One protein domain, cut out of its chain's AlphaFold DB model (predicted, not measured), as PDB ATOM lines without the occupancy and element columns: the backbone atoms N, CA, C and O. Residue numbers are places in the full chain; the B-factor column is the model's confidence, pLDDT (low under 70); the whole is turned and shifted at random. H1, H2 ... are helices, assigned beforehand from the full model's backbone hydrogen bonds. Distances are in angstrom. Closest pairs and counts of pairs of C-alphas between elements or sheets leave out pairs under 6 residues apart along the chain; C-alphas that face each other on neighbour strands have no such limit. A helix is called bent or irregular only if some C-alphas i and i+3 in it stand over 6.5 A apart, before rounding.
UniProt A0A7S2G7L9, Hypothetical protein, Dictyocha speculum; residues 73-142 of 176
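What this domain is: This is residues 73 to 142 of the 176 residues of the protein "Hypothetical protein" of Dictyocha speculum (UniProt A0A7S2G7L9). What shape does this model make? The long helices H2 and H3 form a helical hairpin opened like a V, H4 crosses the beginning of H2 at the V's wide end, and the short H1 packs on H4 at that same end. What is it made of, and how large is it? The printed part has 70 residues with four named helices, in the order H1, H2, H3, H4, and no named strand; its class is all helix. It is compact, with a radius of gyration of the C-alphas of 12.4 A and spans of 35 by 25 by 17 A.

Where its parts are: Where is the longest helix? H2 takes residues 88 to 104, 24.3 A from first to last C-alpha, and begins with C-alpha 88 at (-12.288, 12.619, 30.198). Which helices follow it? H3 takes residues 109 to 121 and is 18.1 A long. H4 takes residues 123 to 137, 20.3 A, and ends with C-alpha 137 at (-3.528, 2.420, 25.868); it is irregular, but only just: C-alphas 125 and 128 are 6.6 A apart. What comes before H2? H1 takes residues 81 to 86, 8.6 A, and begins with C-alpha 81 at (-0.152, 16.771, 26.759).

How they stand to each other: How do H2 and H3 stand? They touch in a hairpin, opposite ways at a steep tilt of 39 degrees, the closest C-alphas being those of Tyr 102 and Ala 112, 5.5 A apart. What does H4, the hub touching three helices, meet? Its residues 130 to 134 touch residues 90 to 94 of H2, about perpendicular at 89 degrees, with Leu 90 and Met 130 closest, their C-alphas 6.5 A apart. H4 and H3 only just touch, and only at the corner, with 3 pairs of C-alphas within 8 A; those of Leu 120 and Ser 126 are closest, 5.6 A apart. Where is H1? It touches H4, about perpendicular at 87 degrees, the closest C-alphas being those of Ala 81 and Met 131, 5.2 A apart. It is close to H2 but not clearly touching, and apart from H3. What do the backbones show? Each O i to N i+4 pair in H1, H2 and H3 is within hydrogen-bond range, and 9 of 11 in H4.

The domain as a whole: How far does it reach? The two C-alphas farthest apart, those of Lys 73 and Gly 106, are 36.1 A apart. Is it unbroken? The printed part has no cut, and the links H1 to H2, H2 to H3 and H3 to H4 are tight. Where is confidence low? Residues 73 to 77 and 137 to 142 have pLDDT under 70; the mean of the printed part is 78.3.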
ATOM      1  N   LYS A  73     -14.196  10.349  19.417       64.19
ATOM      2  CA  LYS A  73     -13.207  11.436  19.372       64.19
ATOM      3  C   LYS A  73     -12.199  11.384  20.526       64.19
ATOM      4  O   LYS A  73     -11.058  11.780  20.347       64.19
ATOM      5  N   TRP A  74     -12.603  10.866  21.685       62.38
ATOM      6  CA  TRP A  74     -11.753  10.746  22.873       62.38
ATOM      7  C   TRP A  74     -10.915   9.464  22.882       62.38
ATOM      8  O   TRP A  74     -10.064   9.294  23.750       62.38
ATOM      9  N   MET A  75     -11.136   8.573  21.911       60.25
ATOM     10  CA  MET A  75     -10.275   7.417  21.650       60.25
ATOM     11  C   MET A  75      -9.170   7.731  20.633       60.25
ATOM     12  O   MET A  75      -8.285   6.901  20.415       60.25
ATOM     13  N   ALA A  76      -9.209   8.909  20.000       65.62
ATOM     14  CA  ALA A  76      -8.114   9.380  19.169       65.62
ATOM     15  C   ALA A  76      -6.891   9.694  20.039       65.62
ATOM     16  O   ALA A  76      -7.013  10.121  21.187       65.62
ATOM     17  N   PHE A  77      -5.705   9.458  19.481       69.94
ATOM     18  CA  PHE A  77      -4.464   9.775  20.167       69.94
ATOM     19  C   PHE A  77      -4.368  11.294  20.361       69.94
ATOM     20  O   PHE A  77      -4.438  12.012  19.363       69.94
ATOM     21  N   PRO A  78      -4.222  11.784  21.602       76.50
ATOM     22  CA  PRO A  78      -3.982  13.200  21.832       76.50
ATOM     23  C   PRO A  78      -2.618  13.577  21.251       76.50
ATOM     24  O   PRO A  78      -1.625  12.887  21.486       76.50
ATOM     25  N   GLU A  79      -2.553  14.672  20.500       74.62
ATOM     26  CA  GLU A  79      -1.300  15.134  19.891       74.62
ATOM     27  C   GLU A  79      -0.446  15.892  20.913       74.62
ATOM     28  O   GLU A  79       0.785  15.916  20.822       74.62
ATOM     29  N   THR A  80      -1.090  16.468  21.934       79.88
ATOM     30  CA  THR A  80      -0.444  17.275  22.973       79.88
ATOM     31  C   THR A  80      -0.791  16.807  24.386       79.88
ATOM     32  O   THR A  80      -1.805  16.155  24.635       79.88
ATOM     33  N   ALA A  81       0.074  17.131  25.355       77.50
ATOM     34  CA  ALA A  81      -0.152  16.771  26.759       77.50
ATOM     35  C   ALA A  81      -1.386  17.472  27.358       77.50
ATOM     36  O   ALA A  81      -2.004  16.954  28.283       77.50
ATOM     37  N   GLU A  82      -1.758  18.628  26.809       81.06
ATOM     38  CA  GLU A  82      -2.949  19.394  27.186       81.06
ATOM     39  C   GLU A  82      -4.225  18.710  26.703       81.06
ATOM     40  O   GLU A  82      -5.163  18.540  27.478       81.06
ATOM     41  N   GLU A  83      -4.235  18.220  25.462       79.56
ATOM     42  CA  GLU A  83      -5.334  17.406  24.931       79.56
ATOM     43  C   GLU A  83      -5.480  16.084  25.684       79.56
ATOM     44  O   GLU A  83      -6.598  15.650  25.965       79.56
ATOM     45  N   ALA A  84      -4.358  15.456  26.048       82.44
ATOM     46  CA  ALA A  84      -4.366  14.238  26.849       82.44
ATOM     47  C   ALA A  84      -4.978  14.485  28.234       82.44
ATOM     48  O   ALA A  84      -5.748  13.660  28.721       82.44
ATOM     49  N   TRP A  85      -4.661  15.622  28.857       83.31
ATOM     50  CA  TRP A  85      -5.219  15.997  30.153       83.31
ATOM     51  C   TRP A  85      -6.697  16.378  30.069       83.31
ATOM     52  O   TRP A  85      -7.475  15.970  30.924       83.31
ATOM     53  N   ALA A  86      -7.111  17.093  29.023       85.12
ATOM     54  CA  ALA A  86      -8.506  17.475  28.810       85.12
ATOM     55  C   ALA A  86      -9.419  16.288  28.441       85.12
ATOM     56  O   ALA A  86     -10.642  16.438  28.411       85.12
ATOM     57  N   ASN A  87      -8.851  15.117  28.143       83.12
ATOM     58  CA  ASN A  87      -9.603  13.943  27.732       83.12
ATOM     59  C   ASN A  87     -10.253  13.234  28.945       83.12
ATOM     60  O   ASN A  87      -9.541  12.624  29.750       83.12
ATOM     61  N   PRO A  88     -11.597  13.218  29.055       83.25
ATOM     62  CA  PRO A  88     -12.288  12.619  30.198       83.25
ATOM     63  C   PRO A  88     -12.050  11.106  30.311       83.25
ATOM     64  O   PRO A  88     -11.964  10.577  31.416       83.25
ATOM     65  N   TYR A  89     -11.871  10.405  29.186       82.25
ATOM     66  CA  TYR A  89     -11.568   8.972  29.194       82.25
ATOM     67  C   TYR A  89     -10.213   8.687  29.853       82.25
ATOM     68  O   TYR A  89     -10.096   7.780  30.680       82.25
ATOM     69  N   LEU A  90      -9.190   9.480  29.514       82.81
ATOM     70  CA  LEU A  90      -7.858   9.337  30.098       82.81
ATOM     71  C   LEU A  90      -7.846   9.733  31.572       82.81
ATOM     72  O   LEU A  90      -7.163   9.072  32.350       82.81
ATOM     73  N   GLN A  91      -8.631  10.733  31.979       85.00
ATOM     74  CA  GLN A  91      -8.765  11.100  33.391       85.00
ATOM     75  C   GLN A  91      -9.368   9.973  34.235       85.00
ATOM     76  O   GLN A  91      -8.833   9.640  35.297       85.00
ATOM     77  N   ASP A  92     -10.443   9.345  33.760       84.56
ATOM     78  CA  ASP A  92     -11.069   8.230  34.471       84.56
ATOM     79  C   ASP A  92     -10.158   6.999  34.508       84.56
ATOM     80  O   ASP A  92     -10.018   6.352  35.550       84.56
ATOM     81  N   LYS A  93      -9.459   6.712  33.405       83.75
ATOM     82  CA  LYS A  93      -8.456   5.640  33.358       83.75
ATOM     83  C   LYS A  93      -7.273   5.906  34.277       83.75
ATOM     84  O   LYS A  93      -6.838   5.003  34.988       83.75
ATOM     85  N   ALA A  94      -6.773   7.136  34.303       84.38
ATOM     86  CA  ALA A  94      -5.707   7.551  35.200       84.38
ATOM     87  C   ALA A  94      -6.116   7.352  36.658       84.38
ATOM     88  O   ALA A  94      -5.336   6.800  37.434       84.38
ATOM     89  N   ARG A  95      -7.351   7.733  37.009       85.12
ATOM     90  CA  ARG A  95      -7.913   7.522  38.344       85.12
ATOM     91  C   ARG A  95      -7.948   6.039  38.706       85.12
ATOM     92  O   ARG A  95      -7.487   5.680  39.783       85.12
ATOM     93  N   GLU A  96      -8.438   5.181  37.812       82.94
ATOM     94  CA  GLU A  96      -8.488   3.725  38.025       82.94
ATOM     95  C   GLU A  96      -7.089   3.121  38.239       82.94
ATOM     96  O   GLU A  96      -6.873   2.387  39.205       82.94
ATOM     97  N   VAL A  97      -6.127   3.451  37.371       83.12
ATOM     98  CA  VAL A  97      -4.760   2.901  37.422       83.12
ATOM     99  C   VAL A  97      -4.013   3.371  38.667       83.12
ATOM    100  O   VAL A  97      -3.413   2.552  39.365       83.12
ATOM    101  N   LEU A  98      -4.059   4.670  38.973       84.00
ATOM    102  CA  LEU A  98      -3.364   5.218  40.138       84.00
ATOM    103  C   LEU A  98      -3.980   4.701  41.439       84.00
ATOM    104  O   LEU A  98      -3.248   4.322  42.349       84.00
ATOM    105  N   LEU A  99      -5.312   4.619  41.518       83.19
ATOM    106  CA  LEU A  99      -5.988   4.090  42.701       83.19
ATOM    107  C   LEU A  99      -5.589   2.632  42.942       83.19
ATOM    108  O   LEU A  99      -5.211   2.293  44.061       83.19
ATOM    109  N   GLN A 100      -5.583   1.796  41.899       78.56
ATOM    110  CA  GLN A 100      -5.117   0.415  42.013       78.56
ATOM    111  C   GLN A 100      -3.659   0.344  42.489       78.56
ATOM    112  O   GLN A 100      -3.353  -0.439  43.382       78.56
ATOM    113  N   GLN A 101      -2.778   1.207  41.974       82.44
ATOM    114  CA  GLN A 101      -1.377   1.249  42.391       82.44
ATOM    115  C   GLN A 101      -1.216   1.581  43.884       82.44
ATOM    116  O   GLN A 101      -0.406   0.957  44.568       82.44
ATOM    117  N   TYR A 102      -1.986   2.532  44.418       77.75
ATOM    118  CA  TYR A 102      -1.957   2.838  45.853       77.75
ATOM    119  C   TYR A 102      -2.497   1.686  46.709       77.75
ATOM    120  O   TYR A 102      -1.938   1.407  47.772       77.75
ATOM    121  N   LEU A 103      -3.535   0.989  46.243       79.00
ATOM    122  CA  LEU A 103      -4.053  -0.196  46.930       79.00
ATOM    123  C   LEU A 103      -3.045  -1.349  46.928       79.00
ATOM    124  O   LEU A 103      -2.858  -1.990  47.960       79.00
ATOM    125  N   ASP A 104      -2.344  -1.569  45.817       78.12
ATOM    126  CA  ASP A 104      -1.296  -2.592  45.703       78.12
ATOM    127  C   ASP A 104      -0.091  -2.282  46.615       78.12
ATOM    128  O   ASP A 104       0.587  -3.190  47.094       78.12
ATOM    129  N   LEU A 105       0.149  -1.000  46.919       81.62
ATOM    130  CA  LEU A 105       1.123  -0.547  47.923       81.62
ATOM    131  C   LEU A 105       0.629  -0.711  49.375       81.62
ATOM    132  O   LEU A 105       1.325  -0.298  50.308       81.62
ATOM    133  N   GLY A 106      -0.558  -1.288  49.579       82.31
ATOM    134  CA  GLY A 106      -1.157  -1.520  50.892       82.31
ATOM    135  C   GLY A 106      -1.679  -0.251  51.562       82.31
ATOM    136  O   GLY A 106      -1.721  -0.192  52.790       82.31
ATOM    137  N   LYS A 107      -2.015   0.791  50.789       83.75
ATOM    138  CA  LYS A 107      -2.620   2.016  51.327       83.75
ATOM    139  C   LYS A 107      -4.127   1.873  51.484       83.75
ATOM    140  O   LYS A 107      -4.784   1.151  50.737       83.75
ATOM    141  N   ASP A 108      -4.670   2.632  52.429       84.62
ATOM    142  CA  ASP A 108      -6.108   2.711  52.646       84.62
ATOM    143  C   ASP A 108      -6.810   3.374  51.459       84.62
ATOM    144  O   ASP A 108      -6.286   4.295  50.829       84.62
ATOM    145  N   LYS A 109      -8.033   2.922  51.174       79.44
ATOM    146  CA  LYS A 109      -8.836   3.391  50.033       79.44
ATOM    147  C   LYS A 109      -9.110   4.893  50.071       79.44
ATOM    148  O   LYS A 109      -9.041   5.546  49.037       79.44
ATOM    149  N   GLU A 110      -9.407   5.429  51.251       82.81
ATOM    150  CA  GLU A 110      -9.694   6.857  51.433       82.81
ATOM    151  C   GLU A 110      -8.445   7.708  51.187       82.81
ATOM    152  O   GLU A 110      -8.502   8.708  50.476       82.81
ATOM    153  N   TYR A 111      -7.297   7.254  51.697       80.81
ATOM    154  CA  TYR A 111      -6.009   7.893  51.451       80.81
ATOM    155  C   TYR A 111      -5.632   7.843  49.964       80.81
ATOM    156  O   TYR A 111      -5.239   8.855  49.389       80.81
ATOM    157  N   ALA A 112      -5.805   6.684  49.323       78.31
ATOM    158  CA  ALA A 112      -5.548   6.502  47.900       78.31
ATOM    159  C   ALA A 112      -6.420   7.427  47.040       78.31
ATOM    160  O   ALA A 112      -5.913   8.077  46.134       78.31
ATOM    161  N   ALA A 113      -7.720   7.523  47.328       80.69
ATOM    162  CA  ALA A 113      -8.629   8.383  46.575       80.69
ATOM    163  C   ALA A 113      -8.259   9.869  46.704       80.69
ATOM    164  O   ALA A 113      -8.191  10.562  45.689       80.69
ATOM    165  N   ALA A 114      -7.962  10.332  47.923       82.94
ATOM    166  CA  ALA A 114      -7.572  11.716  48.174       82.94
ATOM    167  C   ALA A 114      -6.249  12.083  47.481       82.94
ATOM    168  O   ALA A 114      -6.135  13.156  46.890       82.94
ATOM    169  N   GLU A 115      -5.262  11.185  47.508       84.44
ATOM    170  CA  GLU A 115      -3.961  11.421  46.873       84.44
ATOM    171  C   GLU A 115      -4.050  11.376  45.341       84.44
ATOM    172  O   GLU A 115      -3.401  12.152  44.643       84.44
ATOM    173  N   VAL A 116      -4.896  10.503  44.790       86.00
ATOM    174  CA  VAL A 116      -5.151  10.465  43.345       86.00
ATOM    175  C   VAL A 116      -5.856  11.736  42.884       86.00
ATOM    176  O   VAL A 116      -5.497  12.291  41.850       86.00
ATOM    177  N   GLU A 117      -6.833  12.232  43.640       88.00
ATOM    178  CA  GLU A 117      -7.520  13.482  43.314       88.00
ATOM    179  C   GLU A 117      -6.587  14.697  43.429       88.00
ATOM    180  O   GLU A 117      -6.570  15.550  42.537       88.00
ATOM    181  N   SER A 118      -5.743  14.747  44.464       85.00
ATOM    182  CA  SER A 118      -4.720  15.792  44.606       85.00
ATOM    183  C   SER A 118      -3.703  15.764  43.458       85.00
ATOM    184  O   SER A 118      -3.308  16.813  42.952       85.00
ATOM    185  N   TYR A 119      -3.323  14.576  42.982       85.25
ATOM    186  CA  TYR A 119      -2.426  14.427  41.839       85.25
ATOM    187  C   TYR A 119      -3.076  14.845  40.512       85.25
ATOM    188  O   TYR A 119      -2.438  15.509  39.699       85.25
ATOM    189  N   LEU A 120      -4.335  14.464  40.281       86.00
ATOM    190  CA  LEU A 120      -5.056  14.756  39.036       86.00
ATOM    191  C   LEU A 120      -5.511  16.217  38.922       86.00
ATOM    192  O   LEU A 120      -5.644  16.726  37.810       86.00
ATOM    193  N   SER A 121      -5.733  16.886  40.055       86.06
ATOM    194  CA  SER A 121      -6.056  18.319  40.112       86.06
ATOM    195  C   SER A 121      -4.859  19.229  39.813       86.06
ATOM    196  O   SER A 121      -5.056  20.376  39.420       86.06
ATOM    197  N   ASP A 122      -3.629  18.727  39.948       86.44
ATOM    198  CA  ASP A 122      -2.414  19.438  39.555       86.44
ATOM    199  C   ASP A 122      -2.123  19.184  38.067       86.44
ATOM    200  O   ASP A 122      -1.618  18.129  37.665       86.44
ATOM    201  N   GLU A 123      -2.478  20.160  37.229       84.31
ATOM    202  CA  GLU A 123      -2.341  20.090  35.771       84.31
ATOM    203  C   GLU A 123      -0.880  19.854  35.345       84.31
ATOM    204  O   GLU A 123      -0.597  18.994  34.511       84.31
ATOM    205  N   GLU A 124       0.076  20.565  35.948       81.56
ATOM    206  CA  GLU A 124       1.491  20.477  35.571       81.56
ATOM    207  C   GLU A 124       2.074  19.099  35.885       81.56
ATOM    208  O   GLU A 124       2.850  18.545  35.098       81.56
ATOM    209  N   ARG A 125       1.669  18.507  37.014       79.19
ATOM    210  CA  ARG A 125       2.125  17.168  37.408       79.19
ATOM    211  C   ARG A 125       1.453  16.053  36.628       79.19
ATOM    212  O   ARG A 125       2.107  15.050  36.329       79.19
ATOM    213  N   SER A 126       0.172  16.205  36.307       83.81
ATOM    214  CA  SER A 126      -0.628  15.143  35.695       83.81
ATOM    215  C   SER A 126      -0.551  15.123  34.165       83.81
ATOM    216  O   SER A 126      -0.660  14.040  33.589       83.81
ATOM    217  N   LYS A 127      -0.262  16.243  33.481       85.69
ATOM    218  CA  LYS A 127      -0.113  16.311  32.005       85.69
ATOM    219  C   LYS A 127       0.831  15.253  31.435       85.69
ATOM    220  O   LYS A 127       0.483  14.519  30.508       85.69
ATOM    221  N   ALA A 128       2.034  15.150  32.001       79.75
ATOM    222  CA  ALA A 128       3.041  14.195  31.541       79.75
ATOM    223  C   ALA A 128       2.587  12.741  31.752       79.75
ATOM    224  O   ALA A 128       2.851  11.870  30.919       79.75
ATOM    225  N   TYR A 129       1.870  12.486  32.848       83.12
ATOM    226  CA  TYR A 129       1.296  11.180  33.138       83.12
ATOM    227  C   TYR A 129       0.170  10.822  32.162       83.12
ATOM    228  O   TYR A 129       0.163   9.712  31.638       83.12
ATOM    229  N   MET A 130      -0.721  11.764  31.841       84.00
ATOM    230  CA  MET A 130      -1.823  11.555  30.892       84.00
ATOM    231  C   MET A 130      -1.326  11.221  29.488       84.00
ATOM    232  O   MET A 130      -1.809  10.273  28.871       84.00
ATOM    233  N   MET A 131      -0.311  11.941  29.000       80.69
ATOM    234  CA  MET A 131       0.316  11.636  27.708       80.69
ATOM    235  C   MET A 131       0.963  10.240  27.711       80.69
ATOM    236  O   MET A 131       0.810   9.471  26.762       80.69
ATOM    237  N   LYS A 132       1.642   9.860  28.803       81.38
ATOM    238  CA  LYS A 132       2.197   8.507  28.953       81.38
ATOM    239  C   LYS A 132       1.097   7.443  28.956       81.38
ATOM    240  O   LYS A 132       1.259   6.415  28.304       81.38
ATOM    241  N   LEU A 133      -0.008   7.698  29.656       82.31
ATOM    242  CA  LEU A 133      -1.148   6.791  29.729       82.31
ATOM    243  C   LEU A 133      -1.779   6.581  28.345       82.31
ATOM    244  O   LEU A 133      -2.021   5.440  27.948       82.31
ATOM    245  N   ALA A 134      -1.949   7.662  27.579       78.38
ATOM    246  CA  ALA A 134      -2.441   7.619  26.205       78.38
ATOM    247  C   ALA A 134      -1.555   6.760  25.286       78.38
ATOM    248  O   ALA A 134      -2.063   6.013  24.450       78.38
ATOM    249  N   LEU A 135      -0.231   6.821  25.464       76.06
ATOM    250  CA  LEU A 135       0.721   5.987  24.723       76.06
ATOM    251  C   LEU A 135       0.625   4.501  25.099       76.06
ATOM    252  O   LEU A 135       0.803   3.649  24.229       76.06
ATOM    253  N   THR A 136       0.348   4.170  26.364       73.56
ATOM    254  CA  THR A 136       0.194   2.774  26.821       73.56
ATOM    255  C   THR A 136      -1.134   2.131  26.431       73.56
ATOM    256  O   THR A 136      -1.177   0.918  26.247       73.56
ATOM    257  N   GLU A 137      -2.202   2.915  26.277       68.25
ATOM    258  CA  GLU A 137      -3.528   2.420  25.868       68.25
ATOM    259  C   GLU A 137      -3.631   2.147  24.355       68.25
ATOM    260  O   GLU A 137      -4.583   1.520  23.886       68.25
ATOM    261  N   GLN A 138      -2.650   2.576  23.553       62.72
ATOM    262  CA  GLN A 138      -2.700   2.379  22.107       62.72
ATOM    263  C   GLN A 138      -2.650   0.887  21.705       62.72
ATOM    264  O   GLN A 138      -1.697   0.169  22.039       62.72
ATOM    265  N   PRO A 139      -3.596   0.409  20.872       48.50
ATOM    266  CA  PRO A 139      -3.558  -0.942  20.328       48.50
ATOM    267  C   PRO A 139      -2.430  -1.066  19.291       48.50
ATOM    268  O   PRO A 139      -2.601  -0.763  18.114       48.50
ATOM    269  N   GLY A 140      -1.265  -1.535  19.741       47.41
ATOM    270  CA  GLY A 140      -0.065  -1.732  18.912       47.41
ATOM    271  C   GLY A 140       1.185  -1.017  19.430       47.41
ATOM    272  O   GLY A 140       2.283  -1.298  18.959       47.41
ATOM    273  N   SER A 141       1.038  -0.152  20.432       45.72
ATOM    274  CA  SER A 141       2.136   0.526  21.115       45.72
ATOM    275  C   SER A 141       2.559  -0.301  22.327       45.72
ATOM    276  O   SER A 141       1.867  -0.287  23.333       45.72
ATOM    277  N   LEU A 142       3.654  -1.060  22.200       46.66
ATOM    278  CA  LEU A 142       4.578  -1.534  23.256       46.66
ATOM    279  C   LEU A 142       4.064  -2.284  24.511       46.66
ATOM    280  O   LEU A 142       4.837  -3.026  25.109       46.66
TER     281      LEU A 142